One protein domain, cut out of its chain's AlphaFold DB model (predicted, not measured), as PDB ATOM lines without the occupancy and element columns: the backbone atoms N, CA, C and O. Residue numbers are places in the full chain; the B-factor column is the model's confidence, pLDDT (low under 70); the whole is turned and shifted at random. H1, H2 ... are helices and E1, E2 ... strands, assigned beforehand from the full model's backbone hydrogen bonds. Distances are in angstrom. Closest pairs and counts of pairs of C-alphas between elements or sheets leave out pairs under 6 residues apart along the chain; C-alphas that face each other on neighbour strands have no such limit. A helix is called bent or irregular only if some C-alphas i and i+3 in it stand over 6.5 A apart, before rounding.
ATOM      1  N   ASP A 794     141.974  89.341 121.315       80.75
ATOM      2  CA  ASP A 794     141.731  89.606 119.890       80.75
ATOM      3  C   ASP A 794     142.605  88.782 118.924       80.75
ATOM      4  O   ASP A 794     142.312  88.754 117.728       80.75
ATOM      5  N   ILE A 795     143.644  88.084 119.405       86.81
ATOM      6  CA  ILE A 795     144.392  87.061 118.642       86.81
ATOM      7  C   ILE A 795     144.234  85.640 119.213       86.81
ATOM      8  O   ILE A 795     144.739  84.680 118.631       86.81
ATOM      9  N   LEU A 796     143.526  85.488 120.339       86.06
ATOM     10  CA  LEU A 796     143.237  84.195 120.978       86.06
ATOM     11  C   LEU A 796     141.839  83.653 120.619       86.06
ATOM     12  O   LEU A 796     141.512  82.503 120.921       86.06
ATOM     13  N   GLN A 797     141.024  84.426 119.907       80.38
ATOM     14  CA  GLN A 797     139.865  83.896 119.180       80.38
ATOM     15  C   GLN A 797     140.316  83.193 117.886       80.38
ATOM     16  O   GLN A 797     139.924  82.053 117.636       80.38
ATOM     17  N   ASP A 798     141.235  83.814 117.141       80.12
ATOM     18  CA  ASP A 798     141.763  83.346 115.851       80.12
ATOM     19  C   ASP A 798     142.877  82.282 116.000       80.12
ATOM     20  O   ASP A 798     144.025  82.469 115.574       80.12
ATOM     21  N   ILE A 799     142.554  81.152 116.636       78.56
ATOM     22  CA  ILE A 799     143.485  80.033 116.869       78.56
ATOM     23  C   ILE A 799     143.164  78.848 115.953       78.56
ATOM     24  O   ILE A 799     142.038  78.360 115.906       78.56
ATOM     25  N   HIS A 800     144.198  78.315 115.307       69.44
ATOM     26  CA  HIS A 800     144.167  77.075 114.542       69.44
ATOM     27  C   HIS A 800     144.636  75.868 115.377       69.44
ATOM     28  O   HIS A 800     145.590  75.974 116.150       69.44
ATOM     29  N   GLU A 801     144.046  74.685 115.183       58.41
ATOM     30  CA  GLU A 801     144.503  73.424 115.794       58.41
ATOM     31  C   GLU A 801     145.949  73.090 115.351       58.41
ATOM     32  O   GLU A 801     146.212  73.045 114.150       58.41
ATOM     33  N   PRO A 802     146.938  72.882 116.243       63.97
ATOM     34  CA  PRO A 802     146.835  72.468 117.641       63.97
ATOM     35  C   PRO A 802     147.216  73.592 118.630       63.97
ATOM     36  O   PRO A 802     148.010  73.377 119.546       63.97
ATOM     37  N   GLY A 803     146.708  74.809 118.427       77.69
ATOM     38  CA  GLY A 803     147.037  75.980 119.245       77.69
ATOM     39  C   GLY A 803     148.026  76.953 118.593       77.69
ATOM     40  O   GLY A 803     148.822  77.559 119.306       77.69
ATOM     41  N   TYR A 804     148.023  77.108 117.267       82.81
ATOM     42  CA  TYR A 804     148.777  78.175 116.591       82.81
ATOM     43  C   TYR A 804     147.889  79.399 116.367       82.81
ATOM     44  O   TYR A 804     146.769  79.258 115.882       82.81
ATOM     45  N   ARG A 805     148.374  80.596 116.703       86.56
ATOM     46  CA  ARG A 805     147.643  81.845 116.428       86.56
ATOM     47  C   ARG A 805     147.757  82.197 114.943       86.56
ATOM     48  O   ARG A 805     148.846  82.096 114.383       86.56
ATOM     49  N   VAL A 806     146.655  82.618 114.317       83.75
ATOM     50  CA  VAL A 806     146.665  83.133 112.931       83.75
ATOM     51  C   VAL A 806     147.328  84.509 112.859       83.75
ATOM     52  O   VAL A 806     147.975  84.843 111.869       83.75
ATOM     53  N   TYR A 807     147.218  85.284 113.938       88.56
ATOM     54  CA  TYR A 807     147.767  86.627 114.041       88.56
ATOM     55  C   TYR A 807     148.710  86.770 115.232       88.56
ATOM     56  O   TYR A 807     148.644  86.033 116.216       88.56
ATOM     57  N   GLU A 808     149.549  87.787 115.141       90.38
ATOM     58  CA  GLU A 808     150.436  88.275 116.179       90.38
ATOM     59  C   GLU A 808     150.231  89.784 116.347       90.38
ATOM     60  O   GLU A 808     149.715  90.471 115.460       90.38
ATOM     61  N   LEU A 809     150.633  90.303 117.500       92.75
ATOM     62  CA  LEU A 809     150.535  91.712 117.848       92.75
ATOM     63  C   LEU A 809     151.929  92.317 117.987       92.75
ATOM     64  O   LEU A 809     152.846  91.710 118.558       92.75
ATOM     65  N   ILE A 810     152.065  93.554 117.518       93.88
ATOM     66  CA  ILE A 810     153.174  94.441 117.862       93.88
ATOM     67  C   ILE A 810     152.588  95.637 118.612       93.88
ATOM     68  O   ILE A 810     151.738  96.356 118.092       93.88
ATOM     69  N   PHE A 811     153.066  95.846 119.834       94.62
ATOM     70  CA  PHE A 811     152.814  97.022 120.655       94.62
ATOM     71  C   PHE A 811     154.040  97.922 120.550       94.62
ATOM     72  O   PHE A 811     155.170  97.485 120.790       94.62
ATOM     73  N   PHE A 812     153.842  99.179 120.180       96.06
ATOM     74  CA  PHE A 812     154.939 100.080 119.851       96.06
ATOM     75  C   PHE A 812     154.664 101.510 120.300       96.06
ATOM     76  O   PHE A 812     153.543 101.868 120.657       96.06
ATOM     77  N   LYS A 813     155.715 102.326 120.291       95.88
ATOM     78  CA  LYS A 813     155.664 103.768 120.513       95.88
ATOM     79  C   LYS A 813     156.088 104.489 119.241       95.88
ATOM     80  O   LYS A 813     157.087 104.093 118.641       95.88
ATOM     81  N   LEU A 814     155.386 105.560 118.877       96.50
ATOM     82  CA  LEU A 814     155.984 106.602 118.039       96.50
ATOM     83  C   LEU A 814     156.776 107.536 118.957       96.50
ATOM     84  O   LEU A 814     156.206 108.119 119.881       96.50
ATOM     85  N   ILE A 815     158.083 107.635 118.723       95.69
ATOM     86  CA  ILE A 815     159.024 108.428 119.519       95.69
ATOM     87  C   ILE A 815     159.558 109.558 118.649       95.69
ATOM     88  O   ILE A 815     160.167 109.294 117.616       95.69
ATOM     89  N   SER A 816     159.350 110.798 119.089       96.44
ATOM     90  CA  SER A 816     160.007 111.984 118.533       96.44
ATOM     91  C   SER A 816     161.351 112.202 119.233       96.44
ATOM     92  O   SER A 816     161.412 112.226 120.468       96.44
ATOM     93  N   LEU A 817     162.426 112.351 118.457       95.94
ATOM     94  CA  LEU A 817     163.776 112.632 118.948       95.94
ATOM     95  C   LEU A 817     163.830 113.989 119.662       95.94
ATOM     96  O   LEU A 817     164.274 114.073 120.810       95.94
ATOM     97  N   SER A 818     163.304 115.036 119.023       95.75
ATOM     98  CA  SER A 818     163.263 116.401 119.560       95.75
ATOM     99  C   SER A 818     162.396 116.525 120.817       95.75
ATOM    100  O   SER A 818     162.838 117.141 121.789       95.75
ATOM    101  N   ALA A 819     161.226 115.875 120.867       95.19
ATOM    102  CA  ALA A 819     160.373 115.871 122.062       95.19
ATOM    103  C   ALA A 819     161.042 115.195 123.275       95.19
ATOM    104  O   ALA A 819     160.780 115.574 124.417       95.19
ATOM    105  N   ASN A 820     161.922 114.218 123.031       95.19
ATOM    106  CA  ASN A 820     162.698 113.532 124.067       95.19
ATOM    107  C   ASN A 820     164.074 114.162 124.334       95.19
ATOM    108  O   ASN A 820     164.710 113.801 125.322       95.19
ATOM    109  N   LYS A 821     164.516 115.108 123.493       96.12
ATOM    110  CA  LYS A 821     165.852 115.729 123.518       96.12
ATOM    111  C   LYS A 821     166.995 114.709 123.396       96.12
ATOM    112  O   LYS A 821     167.989 114.812 124.109       96.12
ATOM    113  N   ILE A 822     166.843 113.736 122.496       95.69
ATOM    114  CA  ILE A 822     167.833 112.675 122.231       95.69
ATOM    115  C   ILE A 822     168.164 112.576 120.741       95.69
ATOM    116  O   ILE A 822     167.344 112.899 119.884       95.69
ATOM    117  N   THR A 823     169.352 112.074 120.425       94.88
ATOM    118  CA  THR A 823     169.765 111.710 119.063       94.88
ATOM    119  C   THR A 823     169.349 110.279 118.700       94.88
ATOM    120  O   THR A 823     169.046 109.449 119.561       94.88
ATOM    121  N   PHE A 824     169.385 109.952 117.403       92.56
ATOM    122  CA  PHE A 824     169.131 108.588 116.925       92.56
ATOM    123  C   PHE A 824     170.134 107.562 117.485       92.56
ATOM    124  O   PHE A 824     169.741 106.459 117.863       92.56
ATOM    125  N   GLU A 825     171.420 107.916 117.585       93.81
ATOM    126  CA  GLU A 825     172.442 107.008 118.123       93.81
ATOM    127  C   GLU A 825     172.326 106.812 119.641       93.81
ATOM    128  O   GLU A 825     172.704 105.751 120.133       93.81
ATOM    129  N   GLU A 826     171.763 107.765 120.387       93.81
ATOM    130  CA  GLU A 826     171.379 107.545 121.788       93.81
ATOM    131  C   GLU A 826     170.163 106.620 121.887       93.81
ATOM    132  O   GLU A 826     170.234 105.618 122.599       93.81
ATOM    133  N   LEU A 827     169.089 106.883 121.125       93.00
ATOM    134  CA  LEU A 827     167.883 106.039 121.076       93.00
ATOM    135  C   LEU A 827     168.227 104.567 120.778       93.00
ATOM    136  O   LEU A 827     167.758 103.661 121.464       93.00
ATOM    137  N   LYS A 828     169.098 104.341 119.792       90.69
ATOM    138  CA  LYS A 828     169.609 103.031 119.357       90.69
ATOM    139  C   LYS A 828     170.482 102.319 120.404       90.69
ATOM    140  O   LYS A 828     170.601 101.098 120.352       90.69
ATOM    141  N   LYS A 829     171.082 103.059 121.344       91.94
ATOM    142  CA  LYS A 829     171.893 102.529 122.461       91.94
ATOM    143  C   LYS A 829     171.093 102.375 123.762       91.94
ATOM    144  O   LYS A 829     171.623 101.840 124.737       91.94
ATOM    145  N   MET A 830     169.838 102.830 123.816       91.56
ATOM    146  CA  MET A 830     169.013 102.712 125.018       91.56
ATOM    147  C   MET A 830     168.610 101.265 125.308       91.56
ATOM    148  O   MET A 830     168.287 100.484 124.416       91.56
ATOM    149  N   ASN A 831     168.556 100.921 126.595       88.75
ATOM    150  CA  ASN A 831     167.965  99.660 127.028       88.75
ATOM    151  C   ASN A 831     166.423  99.701 126.931       88.75
ATOM    152  O   ASN A 831     165.797 100.764 126.876       88.75
ATOM    153  N   LYS A 832     165.804  98.517 126.961       87.75
ATOM    154  CA  LYS A 832     164.349  98.321 126.839       87.75
ATOM    155  C   LYS A 832     163.535  99.156 127.835       87.75
ATOM    156  O   LYS A 832     162.558  99.791 127.453       87.75
ATOM    157  N   THR A 833     163.960  99.196 129.097       85.81
ATOM    158  CA  THR A 833     163.294  99.958 130.166       85.81
ATOM    159  C   THR A 833     163.330 101.467 129.927       85.81
ATOM    160  O   THR A 833     162.335 102.144 130.166       85.81
ATOM    161  N   ASN A 834     164.428 102.000 129.388       87.75
ATOM    162  CA  ASN A 834     164.532 103.418 129.051       87.75
ATOM    163  C   ASN A 834     163.627 103.756 127.855       87.75
ATOM    164  O   ASN A 834     162.872 104.723 127.923       87.75
ATOM    165  N   ILE A 835     163.618 102.913 126.813       88.69
ATOM    166  CA  ILE A 835     162.740 103.057 125.634       88.69
ATOM    167  C   ILE A 835     161.256 103.095 126.036       88.69
ATOM    168  O   ILE A 835     160.488 103.905 125.512       88.69
ATOM    169  N   GLN A 836     160.839 102.268 127.001       85.94
ATOM    170  CA  GLN A 836     159.464 102.276 127.516       85.94
ATOM    171  C   GLN A 836     159.081 103.609 128.189       85.94
ATOM    172  O   GLN A 836     157.917 104.014 128.088       85.94
ATOM    173  N   ASN A 837     160.045 104.308 128.801       90.06
ATOM    174  CA  ASN A 837     159.846 105.562 129.538       90.06
ATOM    175  C   ASN A 837     159.854 106.829 128.658       90.06
ATOM    176  O   ASN A 837     159.302 107.842 129.079       90.06
ATOM    177  N   LEU A 838     160.424 106.784 127.446       91.94
ATOM    178  CA  LEU A 838     160.477 107.931 126.520       91.94
ATOM    179  C   LEU A 838     159.080 108.490 126.193       91.94
ATOM    180  O   LEU A 838     158.119 107.736 126.055       91.94
ATOM    181  N   ILE A 839     158.947 109.802 126.021       91.75
ATOM    182  CA  ILE A 839     157.700 110.468 125.621       91.75
ATOM    183  C   ILE A 839     157.295 109.988 124.218       91.75
ATOM    184  O   ILE A 839     158.102 109.993 123.288       91.75
ATOM    185  N   GLY A 840     156.039 109.567 124.063       90.38
ATOM    186  CA  GLY A 840     155.510 109.077 122.793       90.38
ATOM    187  C   GLY A 840     154.172 108.357 122.940       90.38
ATOM    188  O   GLY A 840     153.857 107.818 124.005       90.38
ATOM    189  N   THR A 841     153.386 108.322 121.867       90.00
ATOM    190  CA  THR A 841     152.071 107.663 121.855       90.00
ATOM    191  C   THR A 841     152.236 106.157 121.662       90.00
ATOM    192  O   THR A 841     152.983 105.726 120.781       90.00
ATOM    193  N   LYS A 842     151.555 105.355 122.493       93.06
ATOM    194  CA  LYS A 842     151.509 103.889 122.365       93.06
ATOM    195  C   LYS A 842     150.449 103.472 121.342       93.06
ATOM    196  O   LYS A 842     149.348 104.011 121.357       93.06
ATOM    197  N   PHE A 843     150.762 102.467 120.534       94.75
ATOM    198  CA  PHE A 843     149.880 101.887 119.522       94.75
ATOM    199  C   PHE A 843     149.994 100.356 119.500       94.75
ATOM    200  O   PHE A 843     150.954  99.784 120.027       94.75
ATOM    201  N   LYS A 844     149.015  99.701 118.866       93.12
ATOM    202  CA  LYS A 844     148.955  98.253 118.636       93.12
ATOM    203  C   LYS A 844     148.687  97.999 117.150       93.12
ATOM    204  O   LYS A 844     147.838  98.670 116.575       93.12
ATOM    205  N   SER A 845     149.389  97.042 116.548       92.75
ATOM    206  CA  SER A 845     149.125  96.544 115.190       92.75
ATOM    207  C   SER A 845     148.939  95.029 115.232       92.75
ATOM    208  O   SER A 845     149.764  94.329 115.825       92.75
ATOM    209  N   LYS A 846     147.885  94.526 114.580       91.94
ATOM    210  CA  LYS A 846     147.612  93.097 114.362       91.94
ATOM    211  C   LYS A 846     148.157  92.696 112.988       91.94
ATOM    212  O   LYS A 846     147.931  93.383 111.992       91.94
ATOM    213  N   ILE A 847     148.940  91.625 112.936       89.00
ATOM    214  CA  ILE A 847     149.679  91.182 111.743       89.00
ATOM    215  C   ILE A 847     149.501  89.672 111.611       89.00
ATOM    216  O   ILE A 847     149.472  88.971 112.620       89.00
ATOM    217  N   ILE A 848     149.362  89.147 110.394       84.12
ATOM    218  CA  ILE A 848     149.261  87.697 110.179       84.12
ATOM    219  C   ILE A 848     150.608  87.036 110.509       84.12
ATOM    220  O   ILE A 848     151.667  87.523 110.113       84.12
ATOM    221  N   GLY A 849     150.584  85.920 111.246       78.38
ATOM    222  CA  GLY A 849     151.786  85.290 111.815       78.38
ATOM    223  C   GLY A 849     152.817  84.806 110.784       78.38
ATOM    224  O   GLY A 849     153.988  84.636 111.120       78.38
ATOM    225  N   SER A 850     152.407  84.634 109.522       72.38
ATOM    226  CA  SER A 850     153.287  84.290 108.398       72.38
ATOM    227  C   SER A 850     154.005  85.468 107.744       72.38
ATOM    228  O   SER A 850     154.822  85.225 106.858       72.38
ATOM    229  N   HIS A 851     153.702  86.714 108.120       80.12
ATOM    230  CA  HIS A 851     154.357  87.882 107.538       80.12
ATOM    231  C   HIS A 851     155.871  87.848 107.802       80.12
ATOM    232  O   HIS A 851     156.327  87.572 108.916       80.12
ATOM    233  N   VAL A 852     156.656  88.117 106.758       78.50
ATOM    234  CA  VAL A 852     158.107  87.905 106.768       78.50
ATOM    235  C   VAL A 852     158.829  89.229 106.938       78.50
ATOM    236  O   VAL A 852     158.839  90.054 106.032       78.50
ATOM    237  N   PHE A 853     159.513  89.390 108.066       82.56
ATOM    238  CA  PHE A 853     160.448  90.491 108.267       82.56
ATOM    239  C   PHE A 853     161.872  90.078 107.876       82.56
ATOM    240  O   PHE A 853     162.356  89.031 108.308       82.56
ATOM    241  N   MET A 854     162.572  90.935 107.130       82.12
ATOM    242  CA  MET A 854     163.995  90.798 106.782       82.12
ATOM    243  C   MET A 854     164.897  90.670 108.027       82.12
ATOM    244  O   MET A 854     165.920  89.991 107.993       82.12
ATOM    245  N   LYS A 855     164.505  91.303 109.138       85.88
ATOM    246  CA  LYS A 855     165.088  91.168 110.479       85.88
ATOM    247  C   LYS A 855     163.974  90.878 111.485       85.88
ATOM    248  O   LYS A 855     162.938  91.541 111.471       85.88
ATOM    249  N   GLN A 856     164.190  89.909 112.372       85.69
ATOM    250  CA  GLN A 856     163.205  89.481 113.370       85.69
ATOM    251  C   GLN A 856     162.781  90.642 114.284       85.69
ATOM    252  O   GLN A 856     163.615  91.242 114.961       85.69
ATOM    253  N   ILE A 857     161.477  90.925 114.350       88.50
ATOM    254  CA  ILE A 857     160.941  91.918 115.284       88.50
ATOM    255  C   ILE A 857     161.015  91.389 116.720       88.50
ATOM    256  O   ILE A 857     160.538  90.295 117.029       88.50
ATOM    257  N   THR A 858     161.586  92.202 117.606       90.56
ATOM    258  CA  THR A 858     161.693  91.938 119.048       90.56
ATOM    259  C   THR A 858     161.446  93.216 119.858       90.56
ATOM    260  O   THR A 858     161.569  94.327 119.341       90.56
ATOM    261  N   GLU A 859     161.107  93.089 121.141       91.25
ATOM    262  CA  GLU A 859     161.090  94.234 122.068       91.25
ATOM    263  C   GLU A 859     162.449  94.959 122.056       91.25
ATOM    264  O   GLU A 859     163.493  94.313 122.155       91.25
ATOM    265  N   GLY A 860     162.423  96.291 121.981       90.44
ATOM    266  CA  GLY A 860     163.599  97.152 121.833       90.44
ATOM    267  C   GLY A 860     163.992  97.442 120.380       90.44
ATOM    268  O   GLY A 860     164.858  98.281 120.153       90.44
ATOM    269  N   THR A 861     163.358  96.805 119.386       92.69
ATOM    270  CA  THR A 861     163.633  97.098 117.967       92.69
ATOM    271  C   THR A 861     163.194  98.525 117.623       92.69
ATOM    272  O   THR A 861     162.025  98.869 117.805       92.69
ATOM    273  N   ILE A 862     164.121  99.328 117.091       94.81
ATOM    274  CA  ILE A 862     163.860 100.665 116.538       94.81
ATOM    275  C   ILE A 862     163.744 100.557 115.012       94.81
ATOM    276  O   ILE A 862     164.636 100.003 114.366       94.81
ATOM    277  N   LEU A 863     162.663 101.086 114.435       95.94
ATOM    278  CA  LEU A 863     162.352 101.039 113.003       95.94
ATOM    279  C   LEU A 863     162.123 102.457 112.436       95.94
ATOM    280  O   LEU A 863     161.580 103.313 113.144       95.94
ATOM    281  N   PRO A 864     162.475 102.725 111.163       96.38
ATOM    282  CA  PRO A 864     162.146 103.985 110.499       96.38
ATOM    283  C   PRO A 864     160.634 104.128 110.262       96.38
ATOM    284  O   PRO A 864     159.987 103.192 109.781       96.38
ATOM    285  N   PHE A 865     160.085 105.307 110.556       97.44
ATOM    286  CA  PHE A 865     158.678 105.646 110.321       97.44
ATOM    287  C   PHE A 865     158.483 106.419 109.006       97.44
ATOM    288  O   PHE A 865     159.336 107.214 108.613       97.44
ATOM    289  N   TYR A 866     157.348 106.205 108.343       97.75
ATOM    290  CA  TYR A 866     156.933 106.877 107.113       97.75
ATOM    291  C   TYR A 866     155.484 107.366 107.256       97.75
ATOM    292  O   TYR A 866     154.558 106.557 107.301       97.75
ATOM    293  N   ASN A 867     155.281 108.686 107.281       96.44
ATOM    294  CA  ASN A 867     153.955 109.280 107.077       96.44
ATOM    295  C   ASN A 867     153.612 109.371 105.569       96.44
ATOM    296  O   ASN A 867     154.430 109.017 104.712       96.44
ATOM    297  N   PHE A 868     152.425 109.889 105.238       94.75
ATOM    298  CA  PHE A 868     151.973 110.045 103.846       94.75
ATOM    299  C   PHE A 868     152.948 110.841 102.953       94.75
ATOM    300  O   PHE A 868     153.238 110.434 101.830       94.75
ATOM    301  N   VAL A 869     153.529 111.933 103.461       95.44
ATOM    302  CA  VAL A 869     154.498 112.758 102.715       95.44
ATOM    303  C   VAL A 869     155.812 111.998 102.499       95.44
ATOM    304  O   VAL A 869     156.360 112.010 101.398       95.44
ATOM    305  N   ASN A 870     156.298 111.280 103.517       96.06
ATOM    306  CA  ASN A 870     157.494 110.438 103.412       96.06
ATOM    307  C   ASN A 870     157.333 109.338 102.348       96.06
ATOM    308  O   ASN A 870     158.242 109.135 101.536       96.06
ATOM    309  N   ILE A 871     156.188 108.644 102.318       95.06
ATOM    310  CA  ILE A 871     155.955 107.562 101.350       95.06
ATOM    311  C   ILE A 871     155.684 108.097  99.932       95.06
ATOM    312  O   ILE A 871     156.299 107.599  98.988       95.06
ATOM    313  N   LYS A 872     154.906 109.185  99.778       94.12
ATOM    314  CA  LYS A 872     154.708 109.906  98.500       94.12
ATOM    315  C   LYS A 872     156.047 110.351  97.904       94.12
ATOM    316  O   LYS A 872     156.309 110.104  96.725       94.12
ATOM    317  N   ASN A 873     156.947 110.890  98.733       93.50
ATOM    318  CA  ASN A 873     158.299 111.267  98.314       93.50
ATOM    319  C   ASN A 873     159.165 110.061  97.917       93.50
ATOM    320  O   ASN A 873     159.905 110.164  96.936       93.50
ATOM    321  N   LYS A 874     159.076 108.913  98.611       92.50
ATOM    322  CA  LYS A 874     159.833 107.710  98.217       92.50
ATOM    323  C   LYS A 874     159.354 107.132  96.884       92.50
ATOM    324  O   LYS A 874     160.195 106.764  96.062       92.50
ATOM    325  N   LEU A 875     158.038 107.059  96.676       92.94
ATOM    326  CA  LEU A 875     157.428 106.519  95.456       92.94
ATOM    327  C   LEU A 875     157.727 107.397  94.230       92.94
ATOM    328  O   LEU A 875     158.093 106.877  93.182       92.94
ATOM    329  N   ASN A 876     157.703 108.725  94.374       92.12
ATOM    330  CA  ASN A 876     158.076 109.656  93.299       92.12
ATOM    331  C   ASN A 876     159.595 109.728  93.016       92.12
ATOM    332  O   ASN A 876     160.027 110.476  92.144       92.12
ATOM    333  N   ASN A 877     160.428 108.978  93.748       88.62
ATOM    334  CA  ASN A 877     161.887 108.993  93.612       88.62
ATOM    335  C   ASN A 877     162.459 107.567  93.702       88.62
ATOM    336  O   ASN A 877     163.256 107.237  94.591       88.62
ATOM    337  N   VAL A 878     162.032 106.700  92.782       78.88
ATOM    338  CA  VAL A 878     162.326 105.255  92.777       78.88
ATOM    339  C   VAL A 878     163.829 104.980  92.848       78.88
ATOM    340  O   VAL A 878     164.297 104.351  93.800       78.88
ATOM    341  N   ASN A 879     164.582 105.555  91.907       73.75
ATOM    342  CA  ASN A 879     166.003 105.285  91.675       73.75
ATOM    343  C   ASN A 879     166.964 106.027  92.631       73.75
ATOM    344  O   ASN A 879     168.168 105.764  92.631       73.75
ATOM    345  N   ARG A 880     166.464 106.942  93.477       81.12
ATOM    346  CA  ARG A 880     167.305 107.733  94.394       81.12
ATOM    347  C   ARG A 880     167.587 106.971  95.696       81.12
ATOM    348  O   ARG A 880     166.665 106.618  96.434       81.12
ATOM    349  N   LYS A 881     168.873 106.784  96.022       79.62
ATOM    350  CA  LYS A 881     169.370 106.153  97.268       79.62
ATOM    351  C   LYS A 881     169.362 107.110  98.476       79.62
ATOM    352  O   LYS A 881     170.335 107.194  99.218       79.62
ATOM    353  N   ILE A 882     168.276 107.858  98.651       86.44
ATOM    354  CA  ILE A 882     168.079 108.802  99.762       86.44
ATOM    355  C   ILE A 882     167.264 108.104 100.866       86.44
ATOM    356  O   ILE A 882     166.417 107.257 100.572       86.44
ATOM    357  N   ASN A 883     167.503 108.439 102.139       88.62
ATOM    358  CA  ASN A 883     166.613 108.016 103.221       88.62
ATOM    359  C   ASN A 883     165.354 108.897 103.225       88.62
ATOM    360  O   ASN A 883     165.442 110.100 103.443       88.62
ATOM    361  N   TYR A 884     164.194 108.282 102.994       93.94
ATOM    362  CA  TYR A 884     162.899 108.966 102.927       93.94
ATOM    363  C   TYR A 884     162.078 108.872 104.219       93.94
ATOM    364  O   TYR A 884     160.975 109.411 104.252       93.94
ATOM    365  N   ALA A 885     162.578 108.199 105.260       95.06
ATOM    366  CA  ALA A 885     161.902 108.104 106.553       95.06
ATOM    367  C   ALA A 885     161.748 109.477 107.235       95.06
ATOM    368  O   ALA A 885     162.450 110.437 106.908       95.06
ATOM    369  N   HIS A 886     160.843 109.571 108.209       96.44
ATOM    370  CA  HIS A 886     160.679 110.776 109.015       96.44
ATOM    371  C   HIS A 886     161.964 111.054 109.822       96.44
ATOM    372  O   HIS A 886     162.415 110.166 110.546       96.44
ATOM    373  N   PRO A 887     162.566 112.257 109.740       94.69
ATOM    374  CA  PRO A 887     163.880 112.516 110.340       94.69
ATOM    375  C   PRO A 887     163.847 112.593 111.874       94.69
ATOM    376  O   PRO A 887     164.860 112.360 112.524       94.69
ATOM    377  N   ASP A 888     162.688 112.921 112.449       96.12
ATOM    378  CA  ASP A 888     162.500 113.080 113.895       96.12
ATOM    379  C   ASP A 888     161.743 111.913 114.553       96.12
ATOM    380  O   ASP A 888     161.867 111.723 115.757       96.12
ATOM    381  N   ILE A 889     160.963 111.126 113.798       96.75
ATOM    382  CA  ILE A 889     160.015 110.159 114.377       96.75
ATOM    383  C   ILE A 889     160.438 108.737 114.030       96.75
ATOM    384  O   ILE A 889     160.632 108.398 112.865       96.75
ATOM    385  N   TYR A 890     160.516 107.897 115.057       96.38
ATOM    386  CA  TYR A 890     160.905 106.495 114.962       96.38
ATOM    387  C   TYR A 890     159.882 105.605 115.661       96.38
ATOM    388  O   TYR A 890     159.229 106.018 116.624       96.38
ATOM    389  N   VAL A 891     159.765 104.362 115.195       97.06
ATOM    390  CA  VAL A 891     158.928 103.352 115.845       97.06
ATOM    391  C   VAL A 891     159.784 102.502 116.767       97.06
ATOM    392  O   VAL A 891     160.725 101.859 116.312       97.06
ATOM    393  N   ALA A 892     159.439 102.458 118.050       95.75
ATOM    394  CA  ALA A 892     160.087 101.588 119.024       95.75
ATOM    395  C   ALA A 892     159.133 100.474 119.468       95.75
ATOM    396  O   ALA A 892     158.061 100.749 120.011       95.75
ATOM    397  N   VAL A 893     159.517  99.215 119.260       95.25
ATOM    398  CA  VAL A 893     158.712  98.055 119.667       95.25
ATOM    399  C   VAL A 893     158.813  97.866 121.182       95.25
ATOM    400  O   VAL A 893     159.862  97.492 121.704       95.25
ATOM    401  N   ILE A 894     157.707  98.120 121.884       94.44
ATOM    402  CA  ILE A 894     157.573  97.962 123.341       94.44
ATOM    403  C   ILE A 894     157.362  96.490 123.690       94.44
ATOM    404  O   ILE A 894     157.981  95.977 124.615       94.44
ATOM    405  N   GLU A 895     156.482  95.808 122.963       92.94
ATOM    406  CA  GLU A 895     156.163  94.403 123.195       92.94
ATOM    407  C   GLU A 895     155.687  93.750 121.892       92.94
ATOM    408  O   GLU A 895     155.145  94.396 121.002       92.94
ATOM    409  N   THR A 896     155.889  92.443 121.756       92.25
ATOM    410  CA  THR A 896     155.276  91.653 120.689       92.25
ATOM    411  C   THR A 896     154.934  90.247 121.172       92.25
ATOM    412  O   THR A 896     155.519  89.764 122.149       92.25
ATOM    413  N   THR A 897     153.980  89.596 120.508       91.38
ATOM    414  CA  THR A 897     153.589  88.201 120.747       91.38
ATOM    415  C   THR A 897     154.348  87.199 119.869       91.38
ATOM    416  O   THR A 897     154.344  86.008 120.189       91.38
ATOM    417  N   PHE A 898     155.072  87.652 118.831       88.12
ATOM    418  CA  PHE A 898     155.943  86.792 118.020       88.12
ATOM    419  C   PHE A 898     156.889  85.966 118.909       88.12
ATOM    420  O   PHE A 898     157.501  86.481 119.846       88.12
ATOM    421  N   ASN A 899     157.018  84.671 118.612       84.81
ATOM    422  CA  ASN A 899     157.769  83.669 119.388       84.81
ATOM    423  C   ASN A 899     157.270  83.404 120.831       84.81
ATOM    424  O   ASN A 899     157.761  82.471 121.471       84.81
ATOM    425  N   LYS A 900     156.275  84.136 121.356       88.12
ATOM    426  CA  LYS A 900     155.709  83.875 122.692       88.12
ATOM    427  C   LYS A 900     154.672  82.757 122.680       88.12
ATOM    428  O   LYS A 900     153.897  82.589 121.730       88.12
ATOM    429  N   LYS A 901     154.598  82.047 123.807       88.25
ATOM    430  CA  LYS A 901     153.453  81.204 124.160       88.25
ATOM    431  C   LYS A 901     152.488  81.996 125.031       88.25
ATOM    432  O   LYS A 901     152.937  82.670 125.953       88.25
ATOM    433  N   ILE A 902     151.193  81.920 124.738       89.44
ATOM    434  CA  ILE A 902     150.158  82.708 125.426       89.44
ATOM    435  C   ILE A 902     149.012  81.770 125.798       89.44
ATOM    436  O   ILE A 902     148.490  81.066 124.934       89.44
ATOM    437  N   LYS A 903     148.645  81.730 127.079       87.88
ATOM    438  CA  LYS A 903     147.540  80.910 127.582       87.88
ATOM    439  C   LYS A 903     146.228  81.681 127.406       87.88
ATOM    440  O   LYS A 903     146.097  82.758 127.977       87.88
ATOM    441  N   ARG A 904     145.274  81.139 126.644       86.50
ATOM    442  CA  ARG A 904     143.927  81.716 126.500       86.50
ATOM    443  C   ARG A 904     143.170  81.640 127.825       86.50
ATOM    444  O   ARG A 904     143.179  80.578 128.456       86.50
ATOM    445  N   LYS A 905     142.510  82.727 128.251       85.44
ATOM    446  CA  LYS A 905     141.831  82.765 129.561       85.44
ATOM    447  C   LYS A 905     140.670  81.769 129.632       85.44
ATOM    448  O   LYS A 905     140.561  81.021 130.599       85.44
ATOM    449  N   LYS A 906     139.845  81.724 128.578       83.56
ATOM    450  CA  LYS A 906     138.568  80.985 128.518       83.56
ATOM    451  C   LYS A 906     138.667  79.473 128.766       83.56
ATOM    452  O   LYS A 906     137.765  78.902 129.366       83.56
ATOM    453  N   ASP A 907     139.706  78.821 128.250       84.12
ATOM    454  CA  ASP A 907     139.859  77.355 128.253       84.12
ATOM    455  C   ASP A 907     141.261  76.883 128.670       84.12
ATOM    456  O   ASP A 907     141.542  75.686 128.703       84.12
ATOM    457  N   GLY A 908     142.165  77.815 128.978       84.88
ATOM    458  CA  GLY A 908     143.545  77.514 129.337       84.88
ATOM    459  C   GLY A 908     144.423  77.012 128.187       84.88
ATOM    460  O   GLY A 908     145.536  76.557 128.460       84.88
ATOM    461  N   LEU A 909     143.972  77.098 126.928       84.88
ATOM    462  CA  LEU A 909     144.723  76.619 125.766       84.88
ATOM    463  C   LEU A 909     146.053  77.375 125.619       84.88
ATOM    464  O   LEU A 909     146.082  78.596 125.457       84.88
ATOM    465  N   LEU A 910     147.172  76.643 125.655       87.38
ATOM    466  CA  LEU A 910     148.509  77.217 125.496       87.38
ATOM    467  C   LEU A 910     148.847  77.408 124.014       87.38
ATOM    468  O   LEU A 910     149.290  76.479 123.333       87.38
ATOM    469  N   THR A 911     148.669  78.631 123.531       87.25
ATOM    470  CA  THR A 911     148.935  78.992 122.137       87.25
ATOM    471  C   THR A 911     150.416  79.197 121.849       87.25
ATOM    472  O   THR A 911     151.202  79.512 122.744       87.25
ATOM    473  N   ASN A 912     150.792  79.064 120.580       85.06
ATOM    474  CA  ASN A 912     152.152  79.200 120.077       85.06
ATOM    475  C   ASN A 912     152.167  80.125 118.849       85.06
ATOM    476  O   ASN A 912     151.188  80.207 118.104       85.06
ATOM    477  N   SER A 913     153.302  80.787 118.640       81.44
ATOM    478  CA  SER A 913     153.606  81.549 117.424       81.44
ATOM    479  C   SER A 913     153.828  80.609 116.232       81.44
ATOM    480  O   SER A 913     154.375  79.519 116.422       81.44
ATOM    481  N   LEU A 914     153.429  81.014 115.020       71.81
ATOM    482  CA  LEU A 914     153.593  80.224 113.791       71.81
ATOM    483  C   LEU A 914     154.325  81.029 112.710       71.81
ATOM    484  O   LEU A 914     153.709  81.646 111.847       71.81
ATOM    485  N   ILE A 915     155.656  80.996 112.765       63.25
ATOM    486  CA  ILE A 915     156.532  81.700 111.820       63.25
ATOM    487  C   ILE A 915     156.880  80.772 110.652       63.25
ATOM    488  O   ILE A 915     157.390  79.667 110.846       63.25
ATOM    489  N   PHE A 916     156.641  81.244 109.431       58.28
ATOM    490  CA  PHE A 916     156.932  80.516 108.200       58.28
ATOM    491  C   PHE A 916     158.307  80.898 107.646       58.28
ATOM    492  O   PHE A 916     158.639  82.076 107.544       58.28
ATOM    493  N   LYS A 917     159.084  79.908 107.187       52.81
ATOM    494  CA  LYS A 917     160.117  80.158 106.169       52.81
ATOM    495  C   LYS A 917     159.410  80.207 104.819       52.81
ATOM    496  O   LYS A 917     158.751  79.235 104.452       52.81
ATOM    497  N   HIS A 918     159.473  81.348 104.141       51.62
ATOM    498  CA  HIS A 918     158.526  81.665 103.079       51.62
ATOM    499  C   HIS A 918     159.116  81.556 101.672       51.62
ATOM    500  O   HIS A 918     160.154  82.141 101.382       51.62
ATOM    501  N   ASN A 919     158.378  80.876 100.794       46.66
ATOM    502  CA  ASN A 919     158.577  80.887  99.348       46.66
ATOM    503  C   ASN A 919     157.284  81.457  98.725       46.66
ATOM    504  O   ASN A 919     156.229  80.815  98.813       46.66
ATOM    505  N   GLY A 920     157.339  82.668  98.168       53.41
ATOM    506  CA  GLY A 920     156.196  83.383  97.575       53.41
ATOM    507  C   GLY A 920     155.997  84.787  98.146       53.41
ATOM    508  O   GLY A 920     156.756  85.199  99.021       53.41
ATOM    509  N   ASP A 921     154.938  85.458  97.690       65.19
ATOM    510  CA  ASP A 921     154.514  86.792  98.146       65.19
ATOM    511  C   ASP A 921     154.398  86.883  99.680       65.19
ATOM    512  O   ASP A 921     153.664  86.109 100.299       65.19
ATOM    513  N   CYS A 922     155.166  87.787 100.292       72.31
ATOM    514  CA  CYS A 922     155.216  87.978 101.745       72.31
ATOM    515  C   CYS A 922     154.482  89.232 102.247       72.31
ATOM    516  O   CYS A 922     154.493  89.497 103.457       72.31
ATOM    517  N   ILE A 923     153.867  89.999 101.343       81.44
ATOM    518  CA  ILE A 923     153.135  91.226 101.655       81.44
ATOM    519  C   ILE A 923     151.911  90.866 102.504       81.44
ATOM    520  O   ILE A 923     151.153  89.963 102.157       81.44
ATOM    521  N   SER A 924     151.696  91.576 103.621       86.38
ATOM    522  CA  SER A 924     150.473  91.390 104.415       86.38
ATOM    523  C   SER A 924     149.435  92.450 104.078       86.38
ATOM    524  O   SER A 924     149.323  93.491 104.733       86.38
ATOM    525  N   TYR A 925     148.658  92.158 103.039       90.62
ATOM    526  CA  TYR A 925     147.532  92.966 102.578       90.62
ATOM    527  C   TYR A 925     146.494  93.181 103.687       90.62
ATOM    528  O   TYR A 925     145.929  94.273 103.807       90.62
ATOM    529  N   TRP A 926     146.298  92.181 104.556       92.38
ATOM    530  CA  TRP A 926     145.443  92.320 105.735       92.38
ATOM    531  C   TRP A 926     145.983  93.375 106.697       92.38
ATOM    532  O   TRP A 926     145.211  94.193 107.202       92.38
ATOM    533  N   SER A 927     147.300  93.386 106.934       92.50
ATOM    534  CA  SER A 927     147.929  94.360 107.826       92.50
ATOM    535  C   SER A 927     147.795  95.790 107.295       92.50
ATOM    536  O   SER A 927     147.506  96.680 108.092       92.50
ATOM    537  N   ILE A 928     147.912  95.997 105.977       94.94
ATOM    538  CA  ILE A 928     147.709  97.310 105.342       94.94
ATOM    539  C   ILE A 928     146.253  97.779 105.489       94.94
ATOM    540  O   ILE A 928     146.012  98.915 105.891       94.94
ATOM    541  N   LYS A 929     145.264  96.922 105.194       95.62
ATOM    542  CA  LYS A 929     143.846  97.326 105.229       95.62
ATOM    543  C   LYS A 929     143.345  97.660 106.641       95.62
ATOM    544  O   LYS A 929     142.563  98.603 106.800       95.62
ATOM    545  N   ASN A 930     143.749  96.866 107.637       94.12
ATOM    546  CA  ASN A 930     143.075  96.785 108.940       94.12
ATOM    547  C   ASN A 930     143.841  97.427 110.116       94.12
ATOM    548  O   ASN A 930     143.387  97.305 111.252       94.12
ATOM    549  N   ASN A 931     144.971  98.104 109.882       95.19
ATOM    550  CA  ASN A 931     145.692  98.857 110.919       95.19
ATOM    551  C   ASN A 931     145.953 100.302 110.483       95.19
ATOM    552  O   ASN A 931     146.199 100.563 109.309       95.19
ATOM    553  N   ASP A 932     146.051 101.205 111.460       96.44
ATOM    554  CA  ASP A 932     146.551 102.579 111.285       96.44
ATOM    555  C   ASP A 932     148.041 102.648 110.907       96.44
ATOM    556  O   ASP A 932     148.526 103.699 110.486       96.44
ATOM    557  N   TYR A 933     148.780 101.552 111.105       96.75
ATOM    558  CA  TYR A 933     150.210 101.453 110.830       96.75
ATOM    559  C   TYR A 933     150.567 100.047 110.343       96.75
ATOM    560  O   TYR A 933     150.383  99.067 111.068       96.75
ATOM    561  N   HIS A 934     151.134  99.954 109.145       95.81
ATOM    562  CA  HIS A 934     151.631  98.713 108.565       95.81
ATOM    563  C   HIS A 934     153.141  98.569 108.797       95.81
ATOM    564  O   HIS A 934     153.912  99.481 108.495       95.81
ATOM    565  N   PHE A 935     153.574  97.411 109.304       94.50
ATOM    566  CA  PHE A 935     154.990  97.046 109.391       94.50
ATOM    567  C   PHE A 935     155.388  96.307 108.111       94.50
ATOM    568  O   PHE A 935     154.795  95.276 107.804       94.50
ATOM    569  N   THR A 936     156.383  96.823 107.391       91.75
ATOM    570  CA  THR A 936     156.789  96.296 106.079       91.75
ATOM    571  C   THR A 936     157.754  95.119 106.195       91.75
ATOM    572  O   THR A 936     158.524  95.004 107.161       91.75
ATOM    573  N   CYS A 937     157.810  94.292 105.148       85.56
ATOM    574  CA  CYS A 937     158.711  93.136 105.099       85.56
ATOM    575  C   CYS A 937     160.206  93.527 105.187       85.56
ATOM    576  O   CYS A 937     161.042  92.719 105.580       85.56
ATOM    577  N   ASP A 938     160.569  94.766 104.838       87.88
ATOM    578  CA  ASP A 938     161.917  95.347 104.959       87.88
ATOM    579  C   ASP A 938     162.091  96.285 106.171       87.88
ATOM    580  O   ASP A 938     162.912  97.212 106.142       87.88
ATOM    581  N   ASN A 939     161.348  96.011 107.251       91.31
ATOM    582  CA  ASN A 939     161.524  96.606 108.579       91.31
ATOM    583  C   ASN A 939     161.378  98.140 108.611       91.31
ATOM    584  O   ASN A 939     162.173  98.840 109.241       91.31
ATOM    585  N   LYS A 940     160.339  98.663 107.959       93.81
ATOM    586  CA  LYS A 940     159.843 100.040 108.124       93.81
ATOM    587  C   LYS A 940     158.434  99.996 108.706       93.81
ATOM    588  O   LYS A 940     157.819  98.931 108.779       93.81
ATOM    589  N   VAL A 941     157.915 101.152 109.103       97.06
ATOM    590  CA  VAL A 941     156.500 101.306 109.458       97.06
ATOM    591  C   VAL A 941     155.903 102.453 108.660       97.06
ATOM    592  O   VAL A 941     156.412 103.572 108.724       97.06
ATOM    593  N   ILE A 942     154.838 102.167 107.915       97.50
ATOM    594  CA  ILE A 942     154.098 103.134 107.102       97.50
ATOM    595  C   ILE A 942     152.766 103.425 107.800       97.50
ATOM    596  O   ILE A 942     152.098 102.506 108.271       97.50
ATOM    597  N   GLU A 943     152.387 104.696 107.887       97.50
ATOM    598  CA  GLU A 943     151.054 105.110 108.333       97.50
ATOM    599  C   GLU A 943     149.991 104.739 107.284       97.50
ATOM    600  O   GLU A 943     150.167 105.017 106.099       97.50
ATOM    601  N   THR A 944     148.907 104.095 107.719       97.00
ATOM    602  CA  THR A 944     147.873 103.471 106.873       97.00
ATOM    603  C   THR A 944     146.460 103.750 107.396       97.00
ATOM    604  O   THR A 944     145.604 102.871 107.397       97.00
ATOM    605  N   LYS A 945     146.189 104.972 107.864       95.88
ATOM    606  CA  LYS A 945     144.879 105.366 108.420       95.88
ATOM    607  C   LYS A 945     143.848 105.597 107.319       95.88
ATOM    608  O   LYS A 945     142.778 104.989 107.331       95.88
ATOM    609  N   THR A 946     144.186 106.461 106.365       95.50
ATOM    610  CA  THR A 946     143.300 106.882 105.270       95.50
ATOM    611  C   THR A 946     143.442 105.977 104.039       95.50
ATOM    612  O   THR A 946     144.332 105.121 103.981       95.50
ATOM    613  N   ILE A 947     142.558 106.114 103.049       94.69
ATOM    614  CA  ILE A 947     142.533 105.215 101.885       94.69
ATOM    615  C   ILE A 947     143.722 105.448 100.934       94.69
ATOM    616  O   ILE A 947     144.303 104.487 100.429       94.69
ATOM    617  N   GLU A 948     144.175 106.694 100.793       94.38
ATOM    618  CA  GLU A 948     145.345 107.116 100.005       94.38
ATOM    619  C   GLU A 948     146.645 106.622 100.657       94.38
ATOM    620  O   GLU A 948     147.578 106.174  99.983       94.38
ATOM    621  N   GLN A 949     146.690 106.635 101.995       95.81
ATOM    622  CA  GLN A 949     147.773 106.049 102.784       95.81
ATOM    623  C   GLN A 949     147.840 104.523 102.610       95.81
ATOM    624  O   GLN A 949     148.917 103.977 102.356       95.81
ATOM    625  N   LYS A 950     146.694 103.830 102.673       96.44
ATOM    626  CA  LYS A 950     146.602 102.379 102.426       96.44
ATOM    627  C   LYS A 950     147.007 102.022 100.995       96.44
ATOM    628  O   LYS A 950     147.806 101.106 100.808       96.44
ATOM    629  N   ALA A 951     146.529 102.767  99.999       95.38
ATOM    630  CA  ALA A 951     146.918 102.590  98.601       95.38
ATOM    631  C   ALA A 951     148.420 102.855  98.385       95.38
ATOM    632  O   ALA A 951     149.084 102.069  97.714       95.38
ATOM    633  N   SER A 952     148.991 103.879  99.030       95.56
ATOM    634  CA  SER A 952     150.437 104.158  98.994       95.56
ATOM    635  C   SER A 952     151.277 103.038  99.616       95.56
ATOM    636  O   SER A 952     152.322 102.683  99.070       95.56
ATOM    637  N   ALA A 953     150.836 102.452 100.733       95.19
ATOM    638  CA  ALA A 953     151.514 101.316 101.361       95.19
ATOM    639  C   ALA A 953     151.417 100.035 100.510       95.19
ATOM    640  O   ALA A 953     152.413  99.328 100.352       95.19
ATOM    641  N   LEU A 954     150.252  99.774  99.903       93.31
ATOM    642  CA  LEU A 954     150.046  98.674  98.952       93.31
ATOM    643  C   LEU A 954     150.945  98.815  97.716       93.31
ATOM    644  O   LEU A 954     151.594  97.851  97.304       93.31
ATOM    645  N   PHE A 955     151.019 100.027  97.160       93.38
ATOM    646  CA  PHE A 955     151.878 100.350  96.025       93.38
ATOM    647  C   PHE A 955     153.361 100.184  96.388       93.38
ATOM    648  O   PHE A 955     154.131  99.601  95.620       93.38
ATOM    649  N   TYR A 956     153.774 100.642  97.576       92.88
ATOM    650  CA  TYR A 956     155.141 100.461  98.067       92.88
ATOM    651  C   TYR A 956     155.528  98.987  98.181       92.88
ATOM    652  O   TYR A 956     156.589  98.606  97.692       92.88
ATOM    653  N   GLU A 957     154.680  98.152  98.784       89.44
ATOM    654  CA  GLU A 957     155.003  96.736  98.966       89.44
ATOM    655  C   GLU A 957     155.043  95.961  97.631       89.44
ATOM    656  O   GLU A 957     156.048  95.298  97.358       89.44
ATOM    657  N   ARG A 958     154.047  96.104  96.735       88.00
ATOM    658  CA  ARG A 958     154.060  95.402  95.425       88.00
ATOM    659  C   ARG A 958     155.225  95.811  94.517       88.00
ATOM    660  O   ARG A 958     155.721  94.989  93.740       88.00
ATOM    661  N   THR A 959     155.702  97.053  94.616       88.50
ATOM    662  CA  THR A 959     156.779  97.555  93.744       88.50
ATOM    663  C   THR A 959     158.203  97.265  94.219       88.50
ATOM    664  O   THR A 959     159.162  97.571  93.502       88.50
ATOM    665  N   ARG A 960     158.379  96.632  95.383       83.56
ATOM    666  CA  ARG A 960     159.699  96.206  95.865       83.56
ATOM    667  C   ARG A 960     160.272  95.051  95.039       83.56
ATOM    668  O   ARG A 960     159.615  94.042  94.809       83.56
TER     669      ARG A 960
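Overview. This is residues 794 to 960 of the 1051 residues of an uncharacterized protein of Plasmodium gonderi (UniProt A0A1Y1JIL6). One sheet of six strands curls round like part of a barrel and folds back on itself, the long strands E2, E1 and E4 making one leaf, the short E6 and E5 the other, and E3 the hinge; its two edge strands, E2 and E5, come back near each other. H6, with H4 and H5 to either side of it, packs on the outside of the short leaf, while H3 is over the outside of the long leaf, and H1 and H2 only graze the sheet. The printed part has 167 residues with six named helices and six named strands in the order E1 H1 H2 H3 E2 E3 H4 E4 H5 E5 E6 H6; the sheet runs E2 E1 E4 E3 E6 E5 and is mixed. The class is mixed, helices and strands, though under half of the residues, 80 of 167, are in named elements. The whole is compact, with a radius of gyration of the C-alphas of 16.5 A, and spans 49 by 36 by 27 A.

Along the chain. Residues 794 to 806 have no named element; there, residues 799 to 800 pair antiparallel with 804 to 805. E1, residues 807 to 816, begins with C-alpha 807 at (147.767, 86.627, 114.041) and is 28.5 A long. H1 is residues 817 to 820, 5.3 A, H2 residues 824 to 829, 8.7 A, and H3 residues 832 to 837, 8.9 A. E2, residues 840 to 848, is 25.6 A long, from C-alpha 840 at (155.510, 109.077, 122.793). E3 is residues 862 to 866, 13.2 A, and H4 residues 868 to 875, 10.6 A. E4, residues 889 to 896, measures 20.1 A. H5 is residues 925 to 930, 8.7 A; E5, residues 933 to 935, and E6, residues 941 to 943, are 6.7 A each. H6, residues 947 to 958, is 16.5 A long and ends with C-alpha 958 at (154.060, 95.402, 95.425).

Arrangement. The sheet is a folded sheet, bent back into two leaves that face each other, with 27 pairs of C-alphas within 11 A, and it is strongly twisted. E2 and E1 are antiparallel, with N 843 and O 812 2.8 A apart; E1 and E4 are antiparallel, with N 813 and O 892 at 2.8 A. E3 is staggered: it pairs antiparallel with E4, N 863 and O 891 at 2.8 A, and parallel with E6, N 866 and O 941 at 2.8 A. E5 and E6 form a hairpin, N 934 and O 942 at 2.9 A. The closest C-alphas of edge strands E2 and E5, Ser 845 and Tyr 933, are 6.7 A apart. H6 is on the sheet at a height of 9.6 A, along the strands at 2 degrees to E6 on the local plane. H4 touches H6, closest at C-alphas 868 and 949, 5.9 A, the same way at a shallow tilt of 31 degrees. H5 touches H6 with residues 950 to 954 of H6 alone, closest at C-alphas 928 and 950, 6.0 A, opposite ways at a shallow tilt of 17 degrees. H3 has a height of 9.1 A over the sheet; its closest C-alpha pair with E4 is Gln 836 and Ile 894, 6.3 A. In H2 to H6 every O i to N i+4 pair is within hydrogen-bond range; H1 is too short for one.

Size, cuts and confidence. The two C-alphas farthest apart, Arg 880 and Asp 907, are 53.1 A apart. The printed part has no cut. The links E2 to E3, H4 to E4 and E4 to H5 are long; the last has 28 residues, with 902 to 903 paired antiparallel with 910 to 911. The mean pLDDT of the printed part is 88.4; residues 800 to 802 and 915 to 921 are under 70.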